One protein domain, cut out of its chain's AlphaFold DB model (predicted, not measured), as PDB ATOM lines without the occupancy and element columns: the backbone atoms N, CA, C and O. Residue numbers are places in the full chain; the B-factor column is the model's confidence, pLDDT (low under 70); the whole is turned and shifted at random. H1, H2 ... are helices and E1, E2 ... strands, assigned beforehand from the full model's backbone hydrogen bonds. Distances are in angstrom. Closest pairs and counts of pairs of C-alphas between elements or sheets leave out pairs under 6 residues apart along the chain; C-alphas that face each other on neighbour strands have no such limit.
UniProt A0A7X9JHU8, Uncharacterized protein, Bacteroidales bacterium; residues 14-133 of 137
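What this domain is: This is residues 14 to 133 of the 137 residues of an uncharacterized protein of Bacteroidales bacterium (UniProt A0A7X9JHU8). A small twisted sheet of four strands has H2 packed on one face and H3 on the other, while H1 slants past its E1 edge. Much of residues 76 to 124, with the small helix H4, loops beyond the end of the sheet where E4 begins, and residues 22 to 29 stick out near the start of H1. The printed part has 120 residues, with four named helices and four named strands in the order E1 H1 E2 H2 E3 H3 H4 E4; the sheet runs E1 E2 E4 E3, mixed. The class is mixed, helices and strands, with 54 residues in named elements, under half. The whole is compact, with a radius of gyration of the C-alphas of 14.1 A and spans of 34 by 34 by 20 A.

How they stand to each other: In the sheet, E2, residues 46 to 51, and E4, residues 125 to 132, are antiparallel inner strands, with N 49 and O 128 3.0 A apart. Edge strand E1, residues 14 to 16, is parallel to E2, with N 16 and O 48 2.9 A apart. Edge strand E3, residues 64 to 66, is antiparallel to E4, with N 65 and O 131 2.8 A apart. H2, residues 54 to 63, is on the sheet at a height of 8.5 A, over E4 and along the strands, at 1 degrees to E4 on the local plane; the closest C-alphas of H2 and E4 are those of Leu 63 and Val 132, 5.9 A apart. H3, residues 68 to 75, is on the opposite face from H2, in three layers, helices on both faces of a sheet. It runs across the strands, at 68 degrees to E4 on the local plane, and the closest C-alphas of H3 and E4 are those of Glu 71 and Ala 129, 4.8 A apart. H1, residues 30 to 41, is also on the sheet; its closest C-alpha to E1 is Ile 39, 6.4 A from that of Tyr 14. H1 and H2 only just touch, with 3 pairs of C-alphas within 8 A, through residues 32 to 36 of H1 alone; the closest are those of Lys 32 and Leu 59, 6.9 A apart. E1, H1 and E2 form a strand-helix-strand unit, two parallel neighbour strands with a helix between; E2, H2 and E3 form a split one, with E4 between its strands, and both crossovers are right-handed. H4, residues 105 to 108, is not on the sheet and touches no helix. Each O i to N i+4 pair is within hydrogen-bond range in H1, H2 and H3; H4 is too short for one.

Where its parts are: E1 begins at C-alpha 14, (177.060, 119.708, 147.554). H1 is 16.4 A long, E2 16.0 A, H2 14.3 A and H3 10.6 A. E4, 20.8 A long, ends at C-alpha 132, (180.066, 126.849, 142.003).

The domain as a whole: The C-alphas farthest apart are those of Glu 24 and Leu 85, 40.6 A. The printed part has no cut; the links E1 to H1, H3 to H4 and H4 to E4 are long. Mean pLDDT of the printed part is 85.8, and residues 81 to 89 are under 70.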
ATOM      1  N   TYR A  14     178.502 119.904 147.498       90.12
ATOM      2  CA  TYR A  14     177.060 119.708 147.554       90.12
ATOM      3  C   TYR A  14     176.653 118.639 146.534       90.12
ATOM      4  O   TYR A  14     176.678 118.877 145.321       90.12
ATOM      5  N   HIS A  15     176.295 117.446 147.019       90.56
ATOM      6  CA  HIS A  15     175.785 116.362 146.180       90.56
ATOM      7  C   HIS A  15     174.255 116.400 146.127       90.56
ATOM      8  O   HIS A  15     173.571 116.015 147.075       90.56
ATOM      9  N   LEU A  16     173.715 116.843 144.995       89.06
ATOM     10  CA  LEU A  16     172.278 116.952 144.779       89.06
ATOM     11  C   LEU A  16     171.688 115.601 144.341       89.06
ATOM     12  O   LEU A  16     172.003 115.090 143.268       89.06
ATOM     13  N   GLY A  17     170.777 115.047 145.147       82.19
ATOM     14  CA  GLY A  17     170.084 113.787 144.835       82.19
ATOM     15  C   GLY A  17     168.982 113.912 143.772       82.19
ATOM     16  O   GLY A  17     168.643 112.936 143.109       82.19
ATOM     17  N   GLY A  18     168.430 115.113 143.592       83.19
ATOM     18  CA  GLY A  18     167.381 115.410 142.619       83.19
ATOM     19  C   GLY A  18     166.547 116.616 143.044       83.19
ATOM     20  O   GLY A  18     166.576 117.021 144.202       83.19
ATOM     21  N   ILE A  19     165.795 117.191 142.106       84.25
ATOM     22  CA  ILE A  19     164.852 118.281 142.379       84.25
ATOM     23  C   ILE A  19     163.478 117.855 141.882       84.25
ATOM     24  O   ILE A  19     163.320 117.461 140.725       84.25
ATOM     25  N   ILE A  20     162.474 117.972 142.749       83.19
ATOM     26  CA  ILE A  20     161.076 117.710 142.415       83.19
ATOM     27  C   ILE A  20     160.322 119.031 142.532       83.19
ATOM     28  O   ILE A  20     160.260 119.627 143.602       83.19
ATOM     29  N   VAL A  21     159.748 119.488 141.419       82.31
ATOM     30  CA  VAL A  21     158.943 120.715 141.366       82.31
ATOM     31  C   VAL A  21     157.511 120.346 141.001       82.31
ATOM     32  O   VAL A  21     157.286 119.638 140.011       82.31
ATOM     33  N   SER A  22     156.549 120.843 141.785       84.69
ATOM     34  CA  SER A  22     155.120 120.746 141.462       84.69
ATOM     35  C   SER A  22     154.856 121.269 140.049       84.69
ATOM     36  O   SER A  22     155.498 122.221 139.605       84.69
ATOM     37  N   SER A  23     153.904 120.668 139.331       83.75
ATOM     38  CA  SER A  23     153.508 121.130 137.994       83.75
ATOM     39  C   SER A  23     153.095 122.600 137.970       83.75
ATOM     40  O   SER A  23     153.391 123.279 136.992       83.75
ATOM     41  N   GLU A  24     152.484 123.085 139.049       89.69
ATOM     42  CA  GLU A  24     152.013 124.470 139.208       89.69
ATOM     43  C   GLU A  24     153.158 125.480 139.357       89.69
ATOM     44  O   GLU A  24     152.994 126.652 139.047       89.69
ATOM     45  N   MET A  25     154.336 125.016 139.785       84.81
ATOM     46  CA  MET A  25     155.511 125.851 140.061       84.81
ATOM     47  C   MET A  25     156.569 125.767 138.949       84.81
ATOM     48  O   MET A  25     157.687 126.275 139.082       84.81
ATOM     49  N   ARG A  26     156.261 125.084 137.837       84.25
ATOM     50  CA  ARG A  26     157.180 124.957 136.698       84.25
ATOM     51  C   ARG A  26     157.319 126.295 135.979       84.25
ATOM     52  O   ARG A  26     156.342 126.979 135.721       84.25
ATOM     53  N   GLY A  27     158.550 126.640 135.606       83.12
ATOM     54  CA  GLY A  27     158.851 127.891 134.899       83.12
ATOM     55  C   GLY A  27     159.061 129.104 135.810       83.12
ATOM     56  O   GLY A  27     159.631 130.088 135.357       83.12
ATOM     57  N   CYS A  28     158.723 129.012 137.099       89.19
ATOM     58  CA  CYS A  28     158.886 130.102 138.066       89.19
ATOM     59  C   CYS A  28     160.330 130.303 138.562       89.19
ATOM     60  O   CYS A  28     160.563 131.143 139.414       89.19
ATOM     61  N   GLY A  29     161.304 129.514 138.093       87.81
ATOM     62  CA  GLY A  29     162.703 129.622 138.535       87.81
ATOM     63  C   GLY A  29     163.021 128.970 139.889       87.81
ATOM     64  O   GLY A  29     164.192 128.864 140.241       87.81
ATOM     65  N   PHE A  30     162.023 128.428 140.587       88.62
ATOM     66  CA  PHE A  30     162.132 127.912 141.959       88.62
ATOM     67  C   PHE A  30     163.253 126.879 142.182       88.62
ATOM     68  O   PHE A  30     163.943 126.902 143.197       88.62
ATOM     69  N   SER A  31     163.491 125.993 141.208       89.31
ATOM     70  CA  SER A  31     164.579 125.004 141.282       89.31
ATOM     71  C   SER A  31     165.963 125.646 141.371       89.31
ATOM     72  O   SER A  31     166.870 125.071 141.958       89.31
ATOM     73  N   LYS A  32     166.135 126.814 140.744       91.94
ATOM     74  CA  LYS A  32     167.382 127.575 140.784       91.94
ATOM     75  C   LYS A  32     167.546 128.242 142.144       91.94
ATOM     76  O   LYS A  32     168.595 128.083 142.748       91.94
ATOM     77  N   GLU A  33     166.503 128.913 142.619       90.81
ATOM     78  CA  GLU A  33     166.514 129.641 143.891       90.81
ATOM     79  C   GLU A  33     166.801 128.724 145.084       90.81
ATOM     80  O   GLU A  33     167.677 129.029 145.887       90.81
ATOM     81  N   ILE A  34     166.119 127.573 145.168       89.25
ATOM     82  CA  ILE A  34     166.377 126.586 146.227       89.25
ATOM     83  C   ILE A  34     167.817 126.094 146.157       89.25
ATOM     84  O   ILE A  34     168.507 126.067 147.168       89.25
ATOM     85  N   LEU A  35     168.286 125.724 144.965       90.88
ATOM     86  CA  LEU A  35     169.622 125.164 144.828       90.88
ATOM     87  C   LEU A  35     170.712 126.206 145.134       90.88
ATOM     88  O   LEU A  35     171.714 125.866 145.752       90.88
ATOM     89  N   GLU A  36     170.518 127.472 144.753       92.38
ATOM     90  CA  GLU A  36     171.411 128.579 145.133       92.38
ATOM     91  C   GLU A  36     171.451 128.775 146.650       92.38
ATOM     92  O   GLU A  36     172.537 128.913 147.220       92.38
ATOM     93  N   LYS A  37     170.285 128.744 147.302       90.44
ATOM     94  CA  LYS A  37     170.173 128.839 148.758       90.44
ATOM     95  C   LYS A  37     170.901 127.686 149.449       90.44
ATOM     96  O   LYS A  37     171.764 127.941 150.283       90.44
ATOM     97  N   ASP A  38     170.618 126.446 149.066       89.44
ATOM     98  CA  ASP A  38     171.216 125.255 149.674       89.44
ATOM     99  C   ASP A  38     172.742 125.229 149.507       89.44
ATOM    100  O   ASP A  38     173.472 124.955 150.461       89.44
ATOM    101  N   ILE A  39     173.244 125.559 148.310       89.19
ATOM    102  CA  ILE A  39     174.684 125.656 148.035       89.19
ATOM    103  C   ILE A  39     175.334 126.730 148.917       89.19
ATOM    104  O   ILE A  39     176.418 126.501 149.462       89.19
ATOM    105  N   SER A  40     174.678 127.885 149.064       87.69
ATOM    106  CA  SER A  40     175.158 128.998 149.888       87.69
ATOM    107  C   SER A  40     175.203 128.630 151.374       87.69
ATOM    108  O   SER A  40     176.237 128.808 152.022       87.69
ATOM    109  N   GLU A  41     174.128 128.044 151.906       88.00
ATOM    110  CA  GLU A  41     174.033 127.616 153.306       88.00
ATOM    111  C   GLU A  41     175.050 126.517 153.635       88.00
ATOM    112  O   GLU A  41     175.704 126.561 154.681       88.00
ATOM    113  N   CYS A  42     175.266 125.582 152.706       84.88
ATOM    114  CA  CYS A  42     176.284 124.540 152.836       84.88
ATOM    115  C   CYS A  42     177.709 125.048 152.574       84.88
ATOM    116  O   CYS A  42     178.652 124.258 152.662       84.88
ATOM    117  N   LYS A  43     177.881 126.328 152.205       87.62
ATOM    118  CA  LYS A  43     179.158 126.937 151.799       87.62
ATOM    119  C   LYS A  43     179.924 126.046 150.824       87.62
ATOM    120  O   LYS A  43     181.120 125.809 150.991       87.62
ATOM    121  N   SER A  44     179.200 125.471 149.868       87.56
ATOM    122  CA  SER A  44     179.741 124.466 148.962       87.56
ATOM    123  C   SER A  44     180.483 125.114 147.806       87.56
ATOM    124  O   SER A  44     179.964 125.999 147.132       87.56
ATOM    125  N   GLU A  45     181.705 124.661 147.566       91.25
ATOM    126  CA  GLU A  45     182.536 125.124 146.453       91.25
ATOM    127  C   GLU A  45     182.260 124.337 145.174       91.25
ATOM    128  O   GLU A  45     182.513 124.812 144.064       91.25
ATOM    129  N   ILE A  46     181.720 123.129 145.319       92.12
ATOM    130  CA  ILE A  46     181.411 122.233 144.215       92.12
ATOM    131  C   ILE A  46     179.942 121.832 144.261       92.12
ATOM    132  O   ILE A  46     179.426 121.432 145.302       92.12
ATOM    133  N   LEU A  47     179.303 121.854 143.093       93.06
ATOM    134  CA  LEU A  47     178.017 121.210 142.853       93.06
ATOM    135  C   LEU A  47     178.249 119.920 142.069       93.06
ATOM    136  O   LEU A  47     178.859 119.968 140.998       93.06
ATOM    137  N   ALA A  48     177.719 118.803 142.565       92.69
ATOM    138  CA  ALA A  48     177.763 117.519 141.879       92.69
ATOM    139  C   ALA A  48     176.413 116.791 141.908       92.69
ATOM    140  O   ALA A  48     175.670 116.903 142.881       92.69
ATOM    141  N   PHE A  49     176.094 116.035 140.855       91.94
ATOM    142  CA  PHE A  49     174.902 115.178 140.797       91.94
ATOM    143  C   PHE A  49     174.939 114.185 139.636       91.94
ATOM    144  O   PHE A  49     175.653 114.371 138.652       91.94
ATOM    145  N   HIS A  50     174.083 113.168 139.719       91.88
ATOM    146  CA  HIS A  50     173.750 112.300 138.593       91.88
ATOM    147  C   HIS A  50     172.507 112.829 137.873       91.88
ATOM    148  O   HIS A  50     171.534 113.218 138.517       91.88
ATOM    149  N   THR A  51     172.481 112.816 136.540       91.62
ATOM    150  CA  THR A  51     171.254 113.165 135.808       91.62
ATOM    151  C   THR A  51     171.097 112.422 134.487       91.62
ATOM    152  O   THR A  51     172.063 112.114 133.798       91.62
ATOM    153  N   GLN A  52     169.843 112.176 134.109       92.56
ATOM    154  CA  GLN A  52     169.459 111.738 132.762       92.56
ATOM    155  C   GLN A  52     168.835 112.880 131.935       92.56
ATOM    156  O   GLN A  52     168.500 112.685 130.769       92.56
ATOM    157  N   SER A  53     168.633 114.057 132.545       92.38
ATOM    158  CA  SER A  53     167.850 115.173 132.007       92.38
ATOM    159  C   SER A  53     168.708 116.370 131.597       92.38
ATOM    160  O   SER A  53     169.513 116.864 132.392       92.38
ATOM    161  N   VAL A  54     168.433 116.913 130.407       93.19
ATOM    162  CA  VAL A  54     169.060 118.149 129.905       93.19
ATOM    163  C   VAL A  54     168.689 119.375 130.738       93.19
ATOM    164  O   VAL A  54     169.451 120.336 130.784       93.19
ATOM    165  N   LEU A  55     167.536 119.356 131.418       92.00
ATOM    166  CA  LEU A  55     167.100 120.468 132.266       92.00
ATOM    167  C   LEU A  55     167.974 120.581 133.514       92.00
ATOM    168  O   LEU A  55     168.433 121.669 133.845       92.00
ATOM    169  N   MET A  56     168.245 119.449 134.165       92.44
ATOM    170  CA  MET A  56     169.150 119.379 135.315       92.44
ATOM    171  C   MET A  56     170.589 119.709 134.915       92.44
ATOM    172  O   MET A  56     171.251 120.480 135.600       92.44
ATOM    173  N   GLU A  57     171.059 119.198 133.773       93.31
ATOM    174  CA  GLU A  57     172.378 119.562 133.241       93.31
ATOM    175  C   GLU A  57     172.479 121.077 132.971       93.31
ATOM    176  O   GLU A  57     173.465 121.719 133.335       93.31
ATOM    177  N   SER A  58     171.445 121.672 132.365       93.56
ATOM    178  CA  SER A  58     171.372 123.116 132.120       93.56
ATOM    179  C   SER A  58     171.355 123.916 133.422       93.56
ATOM    180  O   SER A  58     172.030 124.940 133.513       93.56
ATOM    181  N   LEU A  59     170.622 123.452 134.437       93.19
ATOM    182  CA  LEU A  59     170.605 124.072 135.758       93.19
ATOM    183  C   LEU A  59     171.999 124.055 136.397       93.19
ATOM    184  O   LEU A  59     172.473 125.106 136.822       93.19
ATOM    185  N   GLY A  60     172.685 122.910 136.372       94.25
ATOM    186  CA  GLY A  60     174.073 122.804 136.823       94.25
ATOM    187  C   GLY A  60     174.977 123.813 136.115       94.25
ATOM    188  O   GLY A  60     175.625 124.618 136.771       94.25
ATOM    189  N   LYS A  61     174.936 123.873 134.778       94.62
ATOM    190  CA  LYS A  61     175.714 124.837 133.969       94.62
ATOM    191  C   LYS A  61     175.416 126.308 134.273       94.62
ATOM    192  O   LYS A  61     176.261 127.175 134.031       94.62
ATOM    193  N   LYS A  62     174.213 126.633 134.754       94.44
ATOM    194  CA  LYS A  62     173.879 127.997 135.192       94.44
ATOM    195  C   LYS A  62     174.595 128.338 136.494       94.44
ATOM    196  O   LYS A  62     175.148 129.430 136.571       94.44
ATOM    197  N   LEU A  63     174.631 127.405 137.442       94.44
ATOM    198  CA  LEU A  63     175.122 127.615 138.807       94.44
ATOM    199  C   LEU A  63     176.605 127.304 139.002       94.44
ATOM    200  O   LEU A  63     177.219 127.797 139.942       94.44
ATOM    201  N   SER A  64     177.198 126.503 138.126       95.19
ATOM    202  CA  SER A  64     178.595 126.098 138.224       95.19
ATOM    203  C   SER A  64     179.280 126.070 136.862       95.19
ATOM    204  O   SER A  64     178.640 126.087 135.805       95.19
ATOM    205  N   THR A  65     180.608 126.068 136.892       95.25
ATOM    206  CA  THR A  65     181.464 125.873 135.724       95.25
ATOM    207  C   THR A  65     181.855 124.396 135.659       95.25
ATOM    208  O   THR A  65     182.614 123.952 136.527       95.25
ATOM    209  N   PRO A  66     181.340 123.619 134.682       91.00
ATOM    210  CA  PRO A  66     181.615 122.186 134.587       91.00
ATOM    211  C   PRO A  66     183.110 121.897 134.453       91.00
ATOM    212  O   PRO A  66     183.823 122.615 133.747       91.00
ATOM    213  N   ASN A  67     183.579 120.831 135.098       89.56
ATOM    214  CA  ASN A  67     184.972 120.409 135.030       89.56
ATOM    215  C   ASN A  67     185.068 118.882 134.920       89.56
ATOM    216  O   ASN A  67     184.786 118.158 135.869       89.56
ATOM    217  N   ILE A  68     185.543 118.400 133.770       84.69
ATOM    218  CA  ILE A  68     185.645 116.965 133.474       84.69
ATOM    219  C   ILE A  68     186.571 116.206 134.439       84.69
ATOM    220  O   ILE A  68     186.287 115.071 134.818       84.69
ATOM    221  N   GLY A  69     187.671 116.826 134.876       84.19
ATOM    222  CA  GLY A  69     188.586 116.219 135.846       84.19
ATOM    223  C   GLY A  69     187.928 116.066 137.219       84.19
ATOM    224  O   GLY A  69     188.110 115.050 137.893       84.19
ATOM    225  N   LEU A  70     187.107 117.047 137.596       86.88
ATOM    226  CA  LEU A  70     186.317 117.022 138.820       86.88
ATOM    227  C   LEU A  70     185.238 115.941 138.770       86.88
ATOM    228  O   LEU A  70     185.105 115.181 139.723       86.88
ATOM    229  N   GLU A  71     184.525 115.826 137.649       87.88
ATOM    230  CA  GLU A  71     183.511 114.790 137.431       87.88
ATOM    231  C   GLU A  71     184.095 113.383 137.610       87.88
ATOM    232  O   GLU A  71     183.565 112.587 138.384       87.88
ATOM    233  N   ILE A  72     185.235 113.098 136.968       83.56
ATOM    234  CA  ILE A  72     185.947 111.812 137.089       83.56
ATOM    235  C   ILE A  72     186.356 111.532 138.539       83.56
ATOM    236  O   ILE A  72     186.320 110.388 138.998       83.56
ATOM    237  N   SER A  73     186.766 112.567 139.266       82.75
ATOM    238  CA  SER A  73     187.220 112.420 140.646       82.75
ATOM    239  C   SER A  73     186.069 112.160 141.602       82.75
ATOM    240  O   SER A  73     186.126 111.212 142.384       82.75
ATOM    241  N   ILE A  74     185.015 112.973 141.511       82.06
ATOM    242  CA  ILE A  74     183.824 112.890 142.359       82.06
ATOM    243  C   ILE A  74     183.081 111.584 142.149       82.06
ATOM    244  O   ILE A  74     182.551 111.032 143.108       82.06
ATOM    245  N   ALA A  75     183.094 111.050 140.934       80.69
ATOM    246  CA  ALA A  75     182.463 109.782 140.626       80.69
ATOM    247  C   ALA A  75     182.931 108.628 141.543       80.69
ATOM    248  O   ALA A  75     182.128 107.773 141.912       80.69
ATOM    249  N   LYS A  76     184.188 108.651 142.013       76.00
ATOM    250  CA  LYS A  76     184.692 107.693 143.015       76.00
ATOM    251  C   LYS A  76     184.039 107.854 144.394       76.00
ATOM    252  O   LYS A  76     183.933 106.881 145.129       76.00
ATOM    253  N   TYR A  77     183.633 109.071 144.752       76.62
ATOM    254  CA  TYR A  77     183.078 109.418 146.063       76.62
ATOM    255  C   TYR A  77     181.561 109.240 146.144       76.62
ATOM    256  O   TYR A  77     181.049 108.871 147.195       76.62
ATOM    257  N   ILE A  78     180.829 109.462 145.049       75.00
ATOM    258  CA  ILE A  78     179.357 109.346 145.020       75.00
ATOM    259  C   ILE A  78     178.863 107.918 144.706       75.00
ATOM    260  O   ILE A  78     177.747 107.735 144.216       75.00
ATOM    261  N   ASP A  79     179.702 106.915 145.002       70.31
ATOM    262  CA  ASP A  79     179.497 105.476 144.753       70.31
ATOM    263  C   ASP A  79     179.015 105.180 143.320       70.31
ATOM    264  O   ASP A  79     178.038 104.458 143.094       70.31
ATOM    265  N   SER A  80     179.684 105.783 142.329       70.75
ATOM    266  CA  SER A  80     179.528 105.421 140.918       70.75
ATOM    267  C   SER A  80     180.583 104.380 140.558       70.75
ATOM    268  O   SER A  80     181.776 104.675 140.456       70.75
ATOM    269  N   LYS A  81     180.139 103.135 140.365       60.31
ATOM    270  CA  LYS A  81     181.019 101.980 140.111       60.31
ATOM    271  C   LYS A  81     181.480 101.881 138.653       60.31
ATOM    272  O   LYS A  81     182.480 101.221 138.384       60.31
ATOM    273  N   ASN A  82     180.806 102.570 137.728       55.91
ATOM    274  CA  ASN A  82     181.084 102.529 136.294       55.91
ATOM    275  C   ASN A  82     181.538 103.910 135.791       55.91
ATOM    276  O   ASN A  82     180.721 104.758 135.471       55.91
ATOM    277  N   ILE A  83     182.849 104.145 135.694       61.88
ATOM    278  CA  ILE A  83     183.436 105.347 135.051       61.88
ATOM    279  C   ILE A  83     184.457 104.891 134.021       61.88
ATOM    280  O   ILE A  83     185.606 105.337 133.978       61.88
ATOM    281  N   THR A  84     184.122 103.860 133.266       51.19
ATOM    282  CA  THR A  84     185.170 103.077 132.625       51.19
ATOM    283  C   THR A  84     185.419 103.586 131.219       51.19
ATOM    284  O   THR A  84     185.205 102.880 130.245       51.19
ATOM    285  N   LEU A  85     185.898 104.839 131.217       56.03
ATOM    286  CA  LEU A  85     186.794 105.470 130.261       56.03
ATOM    287  C   LEU A  85     186.201 105.624 128.854       56.03
ATOM    288  O   LEU A  85     186.201 104.658 128.105       56.03
ATOM    289  N   LEU A  86     185.890 106.864 128.435       59.56
ATOM    290  CA  LEU A  86     185.796 107.220 127.004       59.56
ATOM    291  C   LEU A  86     184.510 106.691 126.315       59.56
ATOM    292  O   LEU A  86     183.967 105.656 126.681       59.56
ATOM    293  N   ALA A  87     183.915 107.325 125.307       57.22
ATOM    294  CA  ALA A  87     184.070 108.624 124.645       57.22
ATOM    295  C   ALA A  87     182.624 109.181 124.557       57.22
ATOM    296  O   ALA A  87     181.776 108.500 123.996       57.22
ATOM    297  N   ASP A  88     182.138 110.231 125.233       61.12
ATOM    298  CA  ASP A  88     182.641 111.598 125.433       61.12
ATOM    299  C   ASP A  88     182.200 112.198 126.804       61.12
ATOM    300  O   ASP A  88     181.585 113.268 126.876       61.12
ATOM    301  N   GLY A  89     182.463 111.516 127.926       69.56
ATOM    302  CA  GLY A  89     182.255 112.077 129.273       69.56
ATOM    303  C   GLY A  89     182.168 111.036 130.397       69.56
ATOM    304  O   GLY A  89     182.299 109.839 130.133       69.56
ATOM    305  N   PRO A  90     181.935 111.461 131.652       83.25
ATOM    306  CA  PRO A  90     181.760 110.571 132.790       83.25
ATOM    307  C   PRO A  90     180.288 110.149 132.866       83.25
ATOM    308  O   PRO A  90     179.425 110.875 133.361       83.25
ATOM    309  N   ILE A  91     180.002 108.978 132.304       85.19
ATOM    310  CA  ILE A  91     178.677 108.355 132.284       85.19
ATOM    311  C   ILE A  91     178.697 107.164 133.241       85.19
ATOM    312  O   ILE A  91     179.518 106.265 133.063       85.19
ATOM    313  N   ASP A  92     177.771 107.137 134.199       86.12
ATOM    314  CA  ASP A  92     177.475 105.951 135.006       86.12
ATOM    315  C   ASP A  92     176.466 105.075 134.251       86.12
ATOM    316  O   ASP A  92     175.295 105.446 134.090       86.12
ATOM    317  N   LYS A  93     176.940 103.932 133.738       85.94
ATOM    318  CA  LYS A  93     176.118 103.004 132.951       85.94
ATOM    319  C   LYS A  93     175.216 102.170 133.849       85.94
ATOM    320  O   LYS A  93     175.704 101.435 134.709       85.94
ATOM    321  N   GLY A  94     173.907 102.239 133.609       82.12
ATOM    322  CA  GLY A  94     172.915 101.471 134.361       82.12
ATOM    323  C   GLY A  94     172.794 101.853 135.841       82.12
ATOM    324  O   GLY A  94     172.474 100.980 136.653       82.12
ATOM    325  N   ARG A  95     173.002 103.135 136.190       84.25
ATOM    326  CA  ARG A  95     172.945 103.690 137.563       84.25
ATOM    327  C   ARG A  95     171.774 103.152 138.387       84.25
ATOM    328  O   ARG A  95     171.929 102.824 139.559       84.25
ATOM    329  N   TYR A  96     170.596 103.058 137.772       83.00
ATOM    330  CA  TYR A  96     169.355 102.643 138.435       83.00
ATOM    331  C   TYR A  96     168.994 101.174 138.158       83.00
ATOM    332  O   TYR A  96     167.822 100.824 138.017       83.00
ATOM    333  N   GLY A  97     170.001 100.303 138.036       84.00
ATOM    334  CA  GLY A  97     169.809  98.862 137.849       84.00
ATOM    335  C   GLY A  97     169.207  98.499 136.490       84.00
ATOM    336  O   GLY A  97     168.352  97.619 136.412       84.00
ATOM    337  N   GLY A  98     169.609  99.207 135.431       82.94
ATOM    338  CA  GLY A  98     169.111  98.953 134.075       82.94
ATOM    339  C   GLY A  98     167.748  99.581 133.765       82.94
ATOM    340  O   GLY A  98     167.131  99.233 132.762       82.94
ATOM    341  N   LYS A  99     167.232 100.465 134.629       85.06
ATOM    342  CA  LYS A  99     165.902 101.075 134.479       85.06
ATOM    343  C   LYS A  99     165.997 102.593 134.424       85.06
ATOM    344  O   LYS A  99     166.820 103.194 135.099       85.06
ATOM    345  N   SER A 100     165.136 103.240 133.649       84.88
ATOM    346  CA  SER A 100     164.975 104.692 133.744       84.88
ATOM    347  C   SER A 100     164.344 105.078 135.087       84.88
ATOM    348  O   SER A 100     163.471 104.371 135.590       84.88
ATOM    349  N   LEU A 101     164.724 106.238 135.632       80.62
ATOM    350  CA  LEU A 101     164.024 106.845 136.773       80.62
ATOM    351  C   LEU A 101     162.571 107.218 136.448       80.62
ATOM    352  O   LEU A 101     161.755 107.405 137.349       80.62
ATOM    353  N   TYR A 102     162.249 107.383 135.165       82.94
ATOM    354  CA  TYR A 102     160.991 107.964 134.726       82.94
ATOM    355  C   TYR A 102     160.022 106.876 134.265       82.94
ATOM    356  O   TYR A 102     160.293 106.142 133.319       82.94
ATOM    357  N   GLY A 103     158.845 106.823 134.897       79.94
ATOM    358  CA  GLY A 103     157.808 105.834 134.578       79.94
ATOM    359  C   GLY A 103     157.190 105.977 133.180       79.94
ATOM    360  O   GLY A 103     156.629 105.019 132.664       79.94
ATOM    361  N   ASN A 104     157.306 107.148 132.541       87.12
ATOM    362  CA  ASN A 104     156.899 107.353 131.149       87.12
ATOM    363  C   ASN A 104     158.106 107.786 130.306       87.12
ATOM    364  O   ASN A 104     158.424 108.974 130.201       87.12
ATOM    365  N   VAL A 105     158.770 106.793 129.716       88.81
ATOM    366  CA  VAL A 105     159.991 106.974 128.919       88.81
ATOM    367  C   VAL A 105     159.737 107.823 127.671       88.81
ATOM    368  O   VAL A 105     160.570 108.661 127.334       88.81
ATOM    369  N   GLU A 106     158.587 107.664 127.014       89.94
ATOM    370  CA  GLU A 106     158.236 108.434 125.811       89.94
ATOM    371  C   GLU A 106     158.123 109.929 126.111       89.94
ATOM    372  O   GLU A 106     158.723 110.754 125.422       89.94
ATOM    373  N   LYS A 107     157.428 110.293 127.195       88.50
ATOM    374  CA  LYS A 107     157.343 111.687 127.650       88.50
ATOM    375  C   LYS A 107     158.706 112.221 128.080       88.50
ATOM    376  O   LYS A 107     159.015 113.382 127.823       88.50
ATOM    377  N   PHE A 108     159.528 111.399 128.731       90.38
ATOM    378  CA  PHE A 108     160.849 111.830 129.180       90.38
ATOM    379  C   PHE A 108     161.853 111.997 128.029       90.38
ATOM    380  O   PHE A 108     162.736 112.846 128.122       90.38
ATOM    381  N   GLN A 109     161.702 111.277 126.914       92.00
ATOM    382  CA  GLN A 109     162.626 111.317 125.771       92.00
ATOM    383  C   GLN A 109     162.864 112.730 125.203       92.00
ATOM    384  O   GLN A 109     163.921 112.997 124.625       92.00
ATOM    385  N   TYR A 110     161.914 113.654 125.368       91.81
ATOM    386  CA  TYR A 110     162.074 115.055 124.963       91.81
ATOM    387  C   TYR A 110     163.046 115.839 125.852       91.81
ATOM    388  O   TYR A 110     163.676 116.782 125.382       91.81
ATOM    389  N   LEU A 111     163.178 115.438 127.116       92.00
ATOM    390  CA  LEU A 111     164.008 116.081 128.137       92.00
ATOM    391  C   LEU A 111     165.242 115.250 128.504       92.00
ATOM    392  O   LEU A 111     166.043 115.677 129.338       92.00
ATOM    393  N   ALA A 112     165.383 114.068 127.914       93.44
ATOM    394  CA  ALA A 112     166.524 113.199 128.104       93.44
ATOM    395  C   ALA A 112     167.773 113.760 127.415       93.44
ATOM    396  O   ALA A 112     167.694 114.386 126.353       93.44
ATOM    397  N   ILE A 113     168.936 113.503 128.003       91.56
ATOM    398  CA  ILE A 113     170.228 113.781 127.374       91.56
ATOM    399  C   ILE A 113     170.383 112.871 126.149       91.56
ATOM    400  O   ILE A 113     170.125 111.673 126.216       91.56
ATOM    401  N   LYS A 114     170.787 113.452 125.014       88.12
ATOM    402  CA  LYS A 114     170.942 112.761 123.722       88.12
ATOM    403  C   LYS A 114     172.384 112.877 123.238       88.12
ATOM    404  O   LYS A 114     172.675 113.611 122.299       88.12
ATOM    405  N   ARG A 115     173.293 112.201 123.934       84.75
ATOM    406  CA  ARG A 115     174.709 112.110 123.555       84.75
ATOM    407  C   ARG A 115     174.996 110.723 122.995       84.75
ATOM    408  O   ARG A 115     174.311 109.761 123.337       84.75
ATOM    409  N   ILE A 116     175.995 110.629 122.123       81.69
ATOM    410  CA  ILE A 116     176.439 109.341 121.584       81.69
ATOM    411  C   ILE A 116     176.864 108.449 122.761       81.69
ATOM    412  O   ILE A 116     177.541 108.907 123.678       81.69
ATOM    413  N   GLY A 117     176.408 107.194 122.761       79.00
ATOM    414  CA  GLY A 117     176.743 106.221 123.804       79.00
ATOM    415  C   GLY A 117     176.016 106.392 125.143       79.00
ATOM    416  O   GLY A 117     176.352 105.671 126.078       79.00
ATOM    417  N   PHE A 118     175.039 107.303 125.242       88.19
ATOM    418  CA  PHE A 118     174.231 107.517 126.445       88.19
ATOM    419  C   PHE A 118     172.830 106.901 126.310       88.19
ATOM    420  O   PHE A 118     172.007 107.397 125.535       88.19
ATOM    421  N   ASP A 119     172.534 105.856 127.087       90.56
ATOM    422  CA  ASP A 119     171.240 105.170 127.081       90.56
ATOM    423  C   ASP A 119     170.415 105.456 128.345       90.56
ATOM    424  O   ASP A 119     170.347 104.680 129.304       90.56
ATOM    425  N   PHE A 120     169.712 106.589 128.329       91.38
ATOM    426  CA  PHE A 120     168.839 106.980 129.437       91.38
ATOM    427  C   PHE A 120     167.691 105.988 129.699       91.38
ATOM    428  O   PHE A 120     167.137 105.974 130.804       91.38
ATOM    429  N   LYS A 121     167.299 105.176 128.704       91.00
ATOM    430  CA  LYS A 121     166.191 104.217 128.839       91.00
ATOM    431  C   LYS A 121     166.599 103.055 129.734       91.00
ATOM    432  O   LYS A 121     165.813 102.650 130.589       91.00
ATOM    433  N   ASN A 122     167.842 102.605 129.589       90.69
ATOM    434  CA  ASN A 122     168.445 101.559 130.412       90.69
ATOM    435  C   ASN A 122     169.166 102.108 131.654       90.69
ATOM    436  O   ASN A 122     169.928 101.400 132.307       90.69
ATOM    437  N   GLY A 123     168.880 103.352 132.043       88.88
ATOM    438  CA  GLY A 123     169.314 103.885 133.332       88.88
ATOM    439  C   GLY A 123     170.699 104.525 133.341       88.88
ATOM    440  O   GLY A 123     171.205 104.776 134.432       88.88
ATOM    441  N   ASP A 124     171.299 104.823 132.185       89.56
ATOM    442  CA  ASP A 124     172.541 105.600 132.146       89.56
ATOM    443  C   ASP A 124     172.298 107.013 132.687       89.56
ATOM    444  O   ASP A 124     171.267 107.633 132.399       89.56
ATOM    445  N   ALA A 125     173.251 107.535 133.456       90.38
ATOM    446  CA  ALA A 125     173.234 108.896 133.982       90.38
ATOM    447  C   ALA A 125     174.587 109.577 133.745       90.38
ATOM    448  O   ALA A 125     175.634 108.952 133.883       90.38
ATOM    449  N   ILE A 126     174.580 110.858 133.377       89.62
ATOM    450  CA  ILE A 126     175.817 111.639 133.385       89.62
ATOM    451  C   ILE A 126     176.162 111.983 134.828       89.62
ATOM    452  O   ILE A 126     175.266 112.231 135.643       89.62
ATOM    453  N   ILE A 127     177.452 112.045 135.112       90.94
ATOM    454  CA  ILE A 127     177.980 112.611 136.344       90.94
ATOM    455  C   ILE A 127     178.307 114.062 136.036       90.94
ATOM    456  O   ILE A 127     179.183 114.350 135.230       90.94
ATOM    457  N   PHE A 128     177.566 114.974 136.643       92.81
ATOM    458  CA  PHE A 128     177.832 116.396 136.542       92.81
ATOM    459  C   PHE A 128     178.634 116.835 137.759       92.81
ATOM    460  O   PHE A 128     178.262 116.513 138.889       92.81
ATOM    461  N   ALA A 129     179.687 117.614 137.537       92.44
ATOM    462  CA  ALA A 129     180.406 118.301 138.592       92.44
ATOM    463  C   ALA A 129     181.025 119.594 138.067       92.44
ATOM    464  O   ALA A 129     181.617 119.646 136.987       92.44
ATOM    465  N   GLY A 130     180.922 120.650 138.863       93.56
ATOM    466  CA  GLY A 130     181.537 121.925 138.531       93.56
ATOM    467  C   GLY A 130     181.765 122.794 139.750       93.56
ATOM    468  O   GLY A 130     181.077 122.655 140.762       93.56
ATOM    469  N   PHE A 131     182.706 123.723 139.620       93.75
ATOM    470  CA  PHE A 131     182.948 124.743 140.635       93.75
ATOM    471  C   PHE A 131     181.783 125.722 140.646       93.75
ATOM    472  O   PHE A 131     181.433 126.276 139.598       93.75
ATOM    473  N   VAL A 132     181.168 125.907 141.810       94.00
ATOM    474  CA  VAL A 132     180.066 126.849 142.003       94.00
ATOM    475  C   VAL A 132     180.537 128.227 141.565       94.00
ATOM    476  O   VAL A 132     181.612 128.695 141.951       94.00
ATOM    477  N   LYS A 133     179.744 128.877 140.714       93.38
ATOM    478  CA  LYS A 133     180.024 130.249 140.321       93.38
ATOM    479  C   LYS A 133     179.858 131.104 141.560       93.38
ATOM    480  O   LYS A 133     178.789 131.130 142.167       93.38
TER     481      LYS A 133